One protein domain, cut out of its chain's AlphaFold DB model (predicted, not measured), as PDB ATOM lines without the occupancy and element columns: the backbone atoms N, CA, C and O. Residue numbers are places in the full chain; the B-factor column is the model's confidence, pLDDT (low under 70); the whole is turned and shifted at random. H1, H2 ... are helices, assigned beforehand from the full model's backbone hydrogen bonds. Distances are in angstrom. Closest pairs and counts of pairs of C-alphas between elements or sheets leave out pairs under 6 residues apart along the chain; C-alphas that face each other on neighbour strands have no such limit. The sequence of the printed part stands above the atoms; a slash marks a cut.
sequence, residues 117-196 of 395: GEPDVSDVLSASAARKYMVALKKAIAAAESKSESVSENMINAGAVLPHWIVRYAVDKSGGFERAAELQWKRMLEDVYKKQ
ATOM      1  N   GLY A 117     -29.702 -36.195 -50.372       39.34
ATOM      2  CA  GLY A 117     -29.546 -37.420 -49.587       39.34
ATOM      3  C   GLY A 117     -28.263 -37.557 -48.766       39.34
ATOM      4  O   GLY A 117     -28.046 -38.650 -48.250       39.34
ATOM      5  N   GLU A 118     -27.466 -36.500 -48.582       32.44
ATOM      6  CA  GLU A 118     -26.414 -36.482 -47.553       32.44
ATOM      7  C   GLU A 118     -26.817 -35.568 -46.384       32.44
ATOM      8  O   GLU A 118     -26.813 -34.342 -46.531       32.44
ATOM      9  N   PRO A 119     -27.237 -36.159 -45.249       34.69
ATOM     10  CA  PRO A 119     -27.565 -35.435 -44.030       34.69
ATOM     11  C   PRO A 119     -26.310 -35.149 -43.189       34.69
ATOM     12  O   PRO A 119     -25.312 -35.865 -43.294       34.69
ATOM     13  N   ASP A 120     -26.394 -34.150 -42.309       38.62
ATOM     14  CA  ASP A 120     -25.491 -33.987 -41.160       38.62
ATOM     15  C   ASP A 120     -25.427 -35.295 -40.337       38.62
ATOM     16  O   ASP A 120     -26.355 -36.098 -40.354       38.62
ATOM     17  N   VAL A 121     -24.353 -35.559 -39.595       33.38
ATOM     18  CA  VAL A 121     -24.191 -36.784 -38.794       33.38
ATOM     19  C   VAL A 121     -25.320 -36.928 -37.760       33.38
ATOM     20  O   VAL A 121     -25.789 -38.047 -37.524       33.38
ATOM     21  N   SER A 122     -25.826 -35.818 -37.199       37.84
ATOM     22  CA  SER A 122     -27.036 -35.845 -36.362       37.84
ATOM     23  C   SER A 122     -28.281 -36.207 -37.167       37.84
ATOM     24  O   SER A 122     -29.066 -37.045 -36.725       37.84
ATOM     25  N   ASP A 123     -28.423 -35.663 -38.375       41.97
ATOM     26  CA  ASP A 123     -29.537 -35.949 -39.277       41.97
ATOM     27  C   ASP A 123     -29.485 -37.381 -39.818       41.97
ATOM     28  O   ASP A 123     -30.528 -37.986 -40.024       41.97
ATOM     29  N   VAL A 124     -28.307 -37.985 -40.000       44.44
ATOM     30  CA  VAL A 124     -28.151 -39.400 -40.371       44.44
ATOM     31  C   VAL A 124     -28.640 -40.287 -39.232       44.44
ATOM     32  O   VAL A 124     -29.353 -41.267 -39.469       44.44
ATOM     33  N   LEU A 125     -28.280 -39.960 -37.987       42.59
ATOM     34  CA  LEU A 125     -28.705 -40.712 -36.807       42.59
ATOM     35  C   LEU A 125     -30.208 -40.557 -36.558       42.59
ATOM     36  O   LEU A 125     -30.891 -41.569 -36.376       42.59
ATOM     37  N   SER A 126     -30.739 -39.339 -36.640       50.84
ATOM     38  CA  SER A 126     -32.172 -39.049 -36.561       50.84
ATOM     39  C   SER A 126     -32.955 -39.679 -37.709       50.84
ATOM     40  O   SER A 126     -33.946 -40.363 -37.458       50.84
ATOM     41  N   ALA A 127     -32.473 -39.585 -38.951       59.25
ATOM     42  CA  ALA A 127     -33.039 -40.296 -40.094       59.25
ATOM     43  C   ALA A 127     -33.003 -41.809 -39.870       59.25
ATOM     44  O   ALA A 127     -33.941 -42.511 -40.242       59.25
ATOM     45  N   SER A 128     -31.959 -42.341 -39.226       66.62
ATOM     46  CA  SER A 128     -31.878 -43.765 -38.898       66.62
ATOM     47  C   SER A 128     -32.903 -44.173 -37.832       66.62
ATOM     48  O   SER A 128     -33.495 -45.248 -37.944       66.62
ATOM     49  N   ALA A 129     -33.153 -43.327 -36.827       78.12
ATOM     50  CA  ALA A 129     -34.133 -43.568 -35.772       78.12
ATOM     51  C   ALA A 129     -35.569 -43.440 -36.304       78.12
ATOM     52  O   ALA A 129     -36.359 -44.376 -36.156       78.12
ATOM     53  N   ALA A 130     -35.864 -42.349 -37.016       83.75
ATOM     54  CA  ALA A 130     -37.124 -42.128 -37.711       83.75
ATOM     55  C   ALA A 130     -37.417 -43.275 -38.687       83.75
ATOM     56  O   ALA A 130     -38.506 -43.842 -38.663       83.75
ATOM     57  N   ARG A 131     -36.425 -43.719 -39.472       84.75
ATOM     58  CA  ARG A 131     -36.576 -44.864 -40.382       84.75
ATOM     59  C   ARG A 131     -36.900 -46.153 -39.644       84.75
ATOM     60  O   ARG A 131     -37.811 -46.869 -40.056       84.75
ATOM     61  N   LYS A 132     -36.159 -46.477 -38.578       87.69
ATOM     62  CA  LYS A 132     -36.413 -47.678 -37.763       87.69
ATOM     63  C   LYS A 132     -37.838 -47.665 -37.217       87.69
ATOM     64  O   LYS A 132     -38.540 -48.668 -37.342       87.69
ATOM     65  N   TYR A 133     -38.274 -46.524 -36.684       92.12
ATOM     66  CA  TYR A 133     -39.629 -46.349 -36.177       92.12
ATOM     67  C   TYR A 133     -40.679 -46.483 -37.288       92.12
ATOM     68  O   TYR A 133     -41.596 -47.284 -37.150       92.12
ATOM     69  N   MET A 134     -40.519 -45.801 -38.424       89.69
ATOM     70  CA  MET A 134     -41.475 -45.861 -39.538       89.69
ATOM     71  C   MET A 134     -41.599 -47.268 -40.135       89.69
ATOM     72  O   MET A 134     -42.697 -47.699 -40.487       89.69
ATOM     73  N   VAL A 135     -40.502 -48.030 -40.192       90.25
ATOM     74  CA  VAL A 135     -40.526 -49.451 -40.580       90.25
ATOM     75  C   VAL A 135     -41.302 -50.293 -39.569       90.25
ATOM     76  O   VAL A 135     -42.100 -51.140 -39.974       90.25
ATOM     77  N   ALA A 136     -41.087 -50.081 -38.268       92.00
ATOM     78  CA  ALA A 136     -41.811 -50.794 -37.221       92.00
ATOM     79  C   ALA A 136     -43.308 -50.446 -37.230       92.00
ATOM     80  O   ALA A 136     -44.142 -51.350 -37.238       92.00
ATOM     81  N   LEU A 137     -43.642 -49.158 -37.328       93.25
ATOM     82  CA  LEU A 137     -45.010 -48.656 -37.394       93.25
ATOM     83  C   LEU A 137     -45.747 -49.222 -38.611       93.25
ATOM     84  O   LEU A 137     -46.842 -49.757 -38.470       93.25
ATOM     85  N   LYS A 138     -45.121 -49.205 -39.795       92.44
ATOM     86  CA  LYS A 138     -45.688 -49.814 -41.006       92.44
ATOM     87  C   LYS A 138     -46.011 -51.300 -40.813       92.44
ATOM     88  O   LYS A 138     -47.081 -51.749 -41.219       92.44
ATOM     89  N   LYS A 139     -45.108 -52.068 -40.194       92.06
ATOM     90  CA  LYS A 139     -45.343 -53.493 -39.898       92.06
ATOM     91  C   LYS A 139     -46.482 -53.690 -38.898       92.06
ATOM     92  O   LYS A 139     -47.296 -54.586 -39.093       92.06
ATOM     93  N   ALA A 140     -46.542 -52.865 -37.855       91.50
ATOM     94  CA  ALA A 140     -47.594 -52.924 -36.847       91.50
ATOM     95  C   ALA A 140     -48.975 -52.605 -37.444       91.50
ATOM     96  O   ALA A 140     -49.924 -53.339 -37.188       91.50
ATOM     97  N   ILE A 141     -49.063 -51.587 -38.309       92.25
ATOM     98  CA  ILE A 141     -50.285 -51.246 -39.052       92.25
ATOM     99  C   ILE A 141     -50.730 -52.429 -39.916       92.25
ATOM    100  O   ILE A 141     -51.864 -52.876 -39.787       92.25
ATOM    101  N   ALA A 142     -49.828 -52.995 -40.723       91.31
ATOM    102  CA  ALA A 142     -50.157 -54.145 -41.566       91.31
ATOM    103  C   ALA A 142     -50.621 -55.363 -40.745       91.31
ATOM    104  O   ALA A 142     -51.538 -56.077 -41.149       91.31
ATOM    105  N   ALA A 143     -50.018 -55.596 -39.574       90.31
ATOM    106  CA  ALA A 143     -50.422 -56.671 -38.674       90.31
ATOM    107  C   ALA A 143     -51.817 -56.438 -38.069       90.31
ATOM    108  O   ALA A 143     -52.611 -57.377 -38.024       90.31
ATOM    109  N   ALA A 144     -52.135 -55.215 -37.641       89.06
ATOM    110  CA  ALA A 144     -53.461 -54.870 -37.126       89.06
ATOM    111  C   ALA A 144     -54.535 -54.996 -38.219       89.06
ATOM    112  O   ALA A 144     -55.550 -55.664 -38.027       89.06
ATOM    113  N   GLU A 145     -54.257 -54.462 -39.411       89.31
ATOM    114  CA  GLU A 145     -55.166 -54.532 -40.560       89.31
ATOM    115  C   GLU A 145     -55.410 -55.982 -41.010       89.31
ATOM    116  O   GLU A 145     -56.540 -56.342 -41.330       89.31
ATOM    117  N   SER A 146     -54.396 -56.857 -40.946       89.50
ATOM    118  CA  SER A 146     -54.560 -58.290 -41.251       89.50
ATOM    119  C   SER A 146     -55.491 -59.030 -40.281       89.50
ATOM    120  O   SER A 146     -56.046 -60.069 -40.631       89.50
ATOM    121  N   LYS A 147     -55.675 -58.493 -39.070       91.31
ATOM    122  CA  LYS A 147     -56.592 -59.013 -38.049       91.31
ATOM    123  C   LYS A 147     -57.948 -58.296 -38.048       91.31
ATOM    124  O   LYS A 147     -58.760 -58.558 -37.166       91.31
ATOM    125  N   SER A 148     -58.195 -57.400 -39.010       84.56
ATOM    126  CA  SER A 148     -59.351 -56.491 -39.025       84.56
ATOM    127  C   SER A 148     -59.468 -55.627 -37.758       84.56
ATOM    128  O   SER A 148     -60.562 -55.205 -37.384       84.56
ATOM    129  N   GLU A 149     -58.345 -55.356 -37.090       85.12
ATOM    130  CA  GLU A 149     -58.266 -54.484 -35.920       85.12
ATOM    131  C   GLU A 149     -58.001 -53.036 -36.358       85.12
ATOM    132  O   GLU A 149     -57.247 -52.771 -37.297       85.12
ATOM    133  N   SER A 150     -58.610 -52.076 -35.660       79.56
ATOM    134  CA  SER A 150     -58.306 -50.660 -35.881       79.56
ATOM    135  C   SER A 150     -56.938 -50.296 -35.297       79.56
ATOM    136  O   SER A 150     -56.549 -50.780 -34.232       79.56
ATOM    137  N   VAL A 151     -56.205 -49.417 -35.984       82.94
ATOM    138  CA  VAL A 151     -54.941 -48.884 -35.471       82.94
ATOM    139  C   VAL A 151     -55.242 -47.938 -34.308       82.94
ATOM    140  O   VAL A 151     -55.758 -46.845 -34.517       82.94
ATOM    141  N   SER A 152     -54.933 -48.368 -33.082       78.69
ATOM    142  CA  SER A 152     -55.163 -47.548 -31.886       78.69
ATOM    143  C   SER A 152     -54.183 -46.372 -31.785       78.69
ATOM    144  O   SER A 152     -53.008 -46.504 -32.135       78.69
ATOM    145  N   GLU A 153     -54.636 -45.243 -31.225       75.75
ATOM    146  CA  GLU A 153     -53.795 -44.059 -30.958       75.75
ATOM    147  C   GLU A 153     -52.572 -44.382 -30.084       75.75
ATOM    148  O   GLU A 153     -51.506 -43.795 -30.260       75.75
ATOM    149  N   ASN A 154     -52.704 -45.350 -29.170       81.25
ATOM    150  CA  ASN A 154     -51.637 -45.778 -28.261       81.25
ATOM    151  C   ASN A 154     -50.498 -46.519 -28.976       81.25
ATOM    152  O   ASN A 154     -49.406 -46.649 -28.427       81.25
ATOM    153  N   MET A 155     -50.741 -47.007 -30.195       84.50
ATOM    154  CA  MET A 155     -49.730 -47.677 -31.013       84.50
ATOM    155  C   MET A 155     -48.761 -46.681 -31.668       84.50
ATOM    156  O   MET A 155     -47.702 -47.082 -32.148       84.50
ATOM    157  N   ILE A 156     -49.123 -45.395 -31.706       92.12
ATOM    158  CA  ILE A 156     -48.395 -44.351 -32.422       92.12
ATOM    159  C   ILE A 156     -47.849 -43.345 -31.411       92.12
ATOM    160  O   ILE A 156     -48.591 -42.624 -30.743       92.12
ATOM    161  N   ASN A 157     -46.525 -43.266 -31.313       92.06
ATOM    162  CA  ASN A 157     -45.867 -42.244 -30.517       92.06
ATOM    163  C   ASN A 157     -45.815 -40.931 -31.314       92.06
ATOM    164  O   ASN A 157     -45.079 -40.813 -32.293       92.06
ATOM    165  N   ALA A 158     -46.582 -39.937 -30.869       90.06
ATOM    166  CA  ALA A 158     -46.706 -38.638 -31.521       90.06
ATOM    167  C   ALA A 158     -45.372 -37.909 -31.757       90.06
ATOM    168  O   ALA A 158     -45.203 -37.282 -32.797       90.06
ATOM    169  N   GLY A 159     -44.420 -38.027 -30.825       87.69
ATOM    170  CA  GLY A 159     -43.115 -37.358 -30.894       87.69
ATOM    171  C   GLY A 159     -42.005 -38.192 -31.539       87.69
ATOM    172  O   GLY A 159     -40.847 -37.789 -31.510       87.69
ATOM    173  N   ALA A 160     -42.319 -39.375 -32.080       89.25
ATOM    174  CA  ALA A 160     -41.302 -40.288 -32.607       89.25
ATOM    175  C   ALA A 160     -40.658 -39.822 -33.920       89.25
ATOM    176  O   ALA A 160     -39.528 -40.211 -34.216       89.25
ATOM    177  N   VAL A 161     -41.371 -39.025 -34.719       90.62
ATOM    178  CA  VAL A 161     -40.911 -38.542 -36.027       90.62
ATOM    179  C   VAL A 161     -41.327 -37.087 -36.183       90.62
ATOM    180  O   VAL A 161     -42.476 -36.750 -35.918       90.62
ATOM    181  N   LEU A 162     -40.399 -36.234 -36.613       89.94
ATOM    182  CA  LEU A 162     -40.649 -34.804 -36.794       89.94
ATOM    183  C   LEU A 162     -41.377 -34.498 -38.116       89.94
ATOM    184  O   LEU A 162     -41.263 -35.281 -39.062       89.94
ATOM    185  N   PRO A 163     -42.070 -33.345 -38.223       91.69
ATOM    186  CA  PRO A 163     -42.904 -32.986 -39.375       91.69
ATOM    187  C   PRO A 163     -42.237 -33.187 -40.744       91.69
ATOM    188  O   PRO A 163     -42.810 -33.834 -41.623       91.69
ATOM    189  N   HIS A 164     -41.011 -32.686 -40.914       87.62
ATOM    190  CA  HIS A 164     -40.276 -32.781 -42.177       87.62
ATOM    191  C   HIS A 164     -39.936 -34.236 -42.542       87.62
ATOM    192  O   HIS A 164     -40.117 -34.635 -43.691       87.62
ATOM    193  N   TRP A 165     -39.568 -35.074 -41.563       87.31
ATOM    194  CA  TRP A 165     -39.387 -36.514 -41.759       87.31
ATOM    195  C   TRP A 165     -40.708 -37.231 -42.078       87.31
ATOM    196  O   TRP A 165     -40.726 -38.129 -42.917       87.31
ATOM    197  N   ILE A 166     -41.834 -36.856 -41.465       91.19
ATOM    198  CA  ILE A 166     -43.132 -37.485 -41.769       91.19
ATOM    199  C   ILE A 166     -43.528 -37.225 -43.227       91.19
ATOM    200  O   ILE A 166     -43.827 -38.170 -43.961       91.19
ATOM    201  N   VAL A 167     -43.483 -35.961 -43.660       88.69
ATOM    202  CA  VAL A 167     -43.779 -35.567 -45.049       88.69
ATOM    203  C   VAL A 167     -42.832 -36.273 -46.014       88.69
ATOM    204  O   VAL A 167     -43.275 -36.823 -47.021       88.69
ATOM    205  N   ARG A 168     -41.547 -36.365 -45.653       85.00
ATOM    206  CA  ARG A 168     -40.535 -37.117 -46.394       85.00
ATOM    207  C   ARG A 168     -40.963 -38.557 -46.692       85.00
ATOM    208  O   ARG A 168     -40.850 -39.009 -47.829       85.00
ATOM    209  N   TYR A 169     -41.462 -39.272 -45.686       85.31
ATOM    210  CA  TYR A 169     -41.950 -40.642 -45.851       85.31
ATOM    211  C   TYR A 169     -43.291 -40.724 -46.584       85.31
ATOM    212  O   TYR A 169     -43.545 -41.723 -47.251       85.31
ATOM    213  N   ALA A 170     -44.136 -39.693 -46.505       85.88
ATOM    214  CA  ALA A 170     -45.401 -39.643 -47.240       85.88
ATOM    215  C   ALA A 170     -45.198 -39.577 -48.766       85.88
ATOM    216  O   ALA A 170     -46.025 -40.073 -49.529       85.88
ATOM    217  N   VAL A 171     -44.106 -38.954 -49.219       80.12
ATOM    218  CA  VAL A 171     -43.847 -38.698 -50.648       80.12
ATOM    219  C   VAL A 171     -42.839 -39.670 -51.265       80.12
ATOM    220  O   VAL A 171     -42.729 -39.744 -52.493       80.12
ATOM    221  N   ASP A 172     -42.130 -40.444 -50.438       75.19
ATOM    222  CA  ASP A 172     -41.181 -41.463 -50.883       75.19
ATOM    223  C   ASP A 172     -41.891 -42.607 -51.627       75.19
ATOM    224  O   ASP A 172     -42.543 -43.474 -51.042       75.19
ATOM    225  N   LYS A 173     -41.698 -42.639 -52.950       62.72
ATOM    226  CA  LYS A 173     -42.284 -43.640 -53.855       62.72
ATOM    227  C   LYS A 173     -41.710 -45.050 -53.668       62.72
ATOM    228  O   LYS A 173     -42.297 -46.001 -54.171       62.72
ATOM    229  N   SER A 174     -40.565 -45.193 -53.002       62.50
ATOM    230  CA  SER A 174     -39.858 -46.473 -52.868       62.50
ATOM    231  C   SER A 174     -40.193 -47.221 -51.575       62.50
ATOM    232  O   SER A 174     -40.095 -48.447 -51.519       62.50
ATOM    233  N   GLY A 175     -40.610 -46.495 -50.535       65.94
ATOM    234  CA  GLY A 175     -40.775 -47.039 -49.191       65.94
ATOM    235  C   GLY A 175     -42.173 -47.561 -48.862       65.94
ATOM    236  O   GLY A 175     -42.322 -48.379 -47.948       65.94
ATOM    237  N   GLY A 176     -43.206 -47.129 -49.595       82.38
ATOM    238  CA  GLY A 176     -44.600 -47.496 -49.327       82.38
ATOM    239  C   GLY A 176     -45.029 -47.124 -47.902       82.38
ATOM    240  O   GLY A 176     -45.562 -47.976 -47.186       82.38
ATOM    241  N   PHE A 177     -44.628 -45.942 -47.428       89.31
ATOM    242  CA  PHE A 177     -44.870 -45.470 -46.062       89.31
ATOM    243  C   PHE A 177     -46.082 -44.539 -45.965       89.31
ATOM    244  O   PHE A 177     -46.367 -44.073 -44.867       89.31
ATOM    245  N   GLU A 178     -46.816 -44.300 -47.057       89.31
ATOM    246  CA  GLU A 178     -47.893 -43.305 -47.137       89.31
ATOM    247  C   GLU A 178     -48.885 -43.434 -45.979       89.31
ATOM    248  O   GLU A 178     -49.148 -42.471 -45.262       89.31
ATOM    249  N   ARG A 179     -49.365 -44.657 -45.729       92.31
ATOM    250  CA  ARG A 179     -50.317 -44.935 -44.650       92.31
ATOM    251  C   ARG A 179     -49.738 -44.668 -43.259       92.31
ATOM    252  O   ARG A 179     -50.427 -44.114 -42.408       92.31
ATOM    253  N   ALA A 180     -48.487 -45.064 -43.025       93.50
ATOM    254  CA  ALA A 180     -47.817 -44.857 -41.744       93.50
ATOM    255  C   ALA A 180     -47.525 -43.371 -41.499       93.50
ATOM    256  O   ALA A 180     -47.719 -42.893 -40.386       93.50
ATOM    257  N   ALA A 181     -47.108 -42.639 -42.535       93.31
ATOM    258  CA  ALA A 181     -46.862 -41.204 -42.466       93.31
ATOM    259  C   ALA A 181     -48.153 -40.423 -42.196       93.31
ATOM    260  O   ALA A 181     -48.165 -39.567 -41.319       93.31
ATOM    261  N   GLU A 182     -49.250 -40.767 -42.871       95.12
ATOM    262  CA  GLU A 182     -50.553 -40.132 -42.651       95.12
ATOM    263  C   GLU A 182     -51.041 -40.306 -41.203       95.12
ATOM    264  O   GLU A 182     -51.492 -39.352 -40.568       95.12
ATOM    265  N   LEU A 183     -50.920 -41.517 -40.646       95.19
ATOM    266  CA  LEU A 183     -51.316 -41.783 -39.262       95.19
ATOM    267  C   LEU A 183     -50.368 -41.115 -38.252       95.19
ATOM    268  O   LEU A 183     -50.837 -40.551 -37.263       95.19
ATOM    269  N   GLN A 184     -49.057 -41.125 -38.511       95.44
ATOM    270  CA  GLN A 184     -48.075 -40.432 -37.674       95.44
ATOM    271  C   GLN A 184     -48.320 -38.916 -37.657       95.44
ATOM    272  O   GLN A 184     -48.252 -38.305 -36.594       95.44
ATOM    273  N   TRP A 185     -48.645 -38.312 -38.804       95.75
ATOM    274  CA  TRP A 185     -48.961 -36.886 -38.914       95.75
ATOM    275  C   TRP A 185     -50.196 -36.501 -38.114       95.75
ATOM    276  O   TRP A 185     -50.143 -35.562 -37.323       95.75
ATOM    277  N   LYS A 186     -51.292 -37.254 -38.269       94.31
ATOM    278  CA  LYS A 186     -52.528 -37.025 -37.508       94.31
ATOM    279  C   LYS A 186     -52.274 -37.112 -36.009       94.31
ATOM    280  O   LYS A 186     -52.628 -36.194 -35.276       94.31
ATOM    281  N   ARG A 187     -51.566 -38.157 -35.571       93.94
ATOM    282  CA  ARG A 187     -51.239 -38.345 -34.156       93.94
ATOM    283  C   ARG A 187     -50.350 -37.229 -33.606       93.94
ATOM    284  O   ARG A 187     -50.548 -36.826 -32.461       93.94
ATOM    285  N   MET A 188     -49.383 -36.752 -34.393       92.75
ATOM    286  CA  MET A 188     -48.526 -35.617 -34.041       92.75
ATOM    287  C   MET A 188     -49.346 -34.331 -33.903       92.75
ATOM    288  O   MET A 188     -49.233 -33.664 -32.880       92.75
ATOM    289  N   LEU A 189     -50.206 -34.010 -34.878       91.19
ATOM    290  CA  LEU A 189     -51.079 -32.835 -34.806       91.19
ATOM    291  C   LEU A 189     -51.968 -32.876 -33.562       91.19
ATOM    292  O   LEU A 189     -52.021 -31.903 -32.822       91.19
ATOM    293  N   GLU A 190     -52.624 -34.007 -33.295       89.94
ATOM    294  CA  GLU A 190     -53.450 -34.195 -32.096       89.94
ATOM    295  C   GLU A 190     -52.665 -34.005 -30.795       89.94
ATOM    296  O   GLU A 190     -53.201 -33.490 -29.819       89.94
ATOM    297  N   ASP A 191     -51.408 -34.443 -30.755       88.88
ATOM    298  CA  ASP A 191     -50.552 -34.300 -29.580       88.88
ATOM    299  C   ASP A 191     -50.146 -32.851 -29.340       88.88
ATOM    300  O   ASP A 191     -50.247 -32.381 -28.208       88.88
ATOM    301  N   VAL A 192     -49.764 -32.136 -30.404       85.94
ATOM    302  CA  VAL A 192     -49.487 -30.695 -30.350       85.94
ATOM    303  C   VAL A 192     -50.741 -29.953 -29.889       85.94
ATOM    304  O   VAL A 192     -50.675 -29.191 -28.930       85.94
ATOM    305  N   TYR A 193     -51.903 -30.283 -30.462       83.38
ATOM    306  CA  TYR A 193     -53.201 -29.740 -30.056       83.38
ATOM    307  C   TYR A 193     -53.556 -29.999 -28.584       83.38
ATOM    308  O   TYR A 193     -54.223 -29.172 -27.965       83.38
ATOM    309  N   LYS A 194     -53.171 -31.157 -28.027       83.50
ATOM    310  CA  LYS A 194     -53.462 -31.536 -26.632       83.50
ATOM    311  C   LYS A 194     -52.472 -30.926 -25.636       83.50
ATOM    312  O   LYS A 194     -52.868 -30.619 -24.514       83.50
ATOM    313  N   LYS A 195     -51.192 -30.817 -26.004       77.06
ATOM    314  CA  LYS A 195     -50.111 -30.381 -25.105       77.06
ATOM    315  C   LYS A 195     -49.917 -28.870 -25.081       77.06
ATOM    316  O   LYS A 195     -49.471 -28.357 -24.058       77.06
ATOM    317  N   GLN A 196     -50.222 -28.176 -26.171       64.06
ATOM    318  CA  GLN A 196     -49.933 -26.755 -26.339       64.06
ATOM    319  C   GLN A 196     -51.053 -26.012 -27.053       64.06
ATOM    320  O   GLN A 196     -51.933 -26.602 -27.683       64.06
TER     321      GLN A 196
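AT A GLANCE: This is residues 117 to 196 of the 395 residues of an uncharacterized protein of Prunus persica (UniProt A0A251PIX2). A long helix, H1, and a second helix, H3, make a T, with H3 meeting H1 by residues 179 to 181 near its beginning and standing about perpendicular to it, and a short helix, H2, packs beside H3 to make a helical hairpin with it. Residues 120 to 125, at the beginning of H1, stick out from the rest, while beyond the other end of H1 a long loop, residues 147 to 162, folds back to H2. The printed part has 80 residues with three named helices, in the order H1, H2, H3, and no named strand; the class is all helix. The whole is compact, with a radius of gyration of the C-alphas of 12.9 A, and flat in outline, with spans of 40 by 34 by 18 A.

HOW THE PARTS SIT: H1, residues 121 to 146, is the longest helix, and residues 120 to 125, of which 121 to 125 belong to H1, stand free. H2, residues 163 to 171, is close to H1 but not clearly touching: their closest C-alphas, those of Ala 130 and Trp 165, are 7.3 A apart. Their lines stand at a steep tilt of 56 degrees, and they run the same way. H3, residues 178 to 195, touches H1, and the closest C-alphas, those of Lys 138 and Ala 180, are 5.4 A apart. H1 touches H3 with residues 134 to 141 alone, and H3 touches H1 with residues 179 to 181 alone. The lines of H1 and H3 are about perpendicular, at 74 degrees. H2 and H3 form a helical hairpin and touch, with a shallow tilt of 22 degrees, and run opposite ways. Their closest C-alphas, those of Ala 170 and Glu 178, are 4.4 A apart, and H3 touches H2 with residues 178 to 185 alone. In H1, H2 and H3 every O i to N i+4 pair is within hydrogen-bond range.

IN THESE COORDINATES: H1 begins at C-alpha 121, at (-24.191, -36.784, -38.794), and ends at C-alpha 146, at (-54.560, -58.290, -41.251), 37.3 A away. H2 runs from Pro 163 to Val 171, 12.7 A from first to last C-alpha. H3 runs 25.6 A from the C-alpha of Glu 178 to that of Lys 195, at (-50.111, -30.381, -25.105).

THE WHOLE: The two C-alphas farthest apart are those of Asp 120 and Ser 148, at 40.7 A. The printed part has no cut. The link from H1 to H2, 16 residues, is long, and that from H2 to H3, 6 residues, is short. The mean pLDDT of the printed part is 80.3; residues 117 to 128, residues 173 to 175 and residue 196 are under 70.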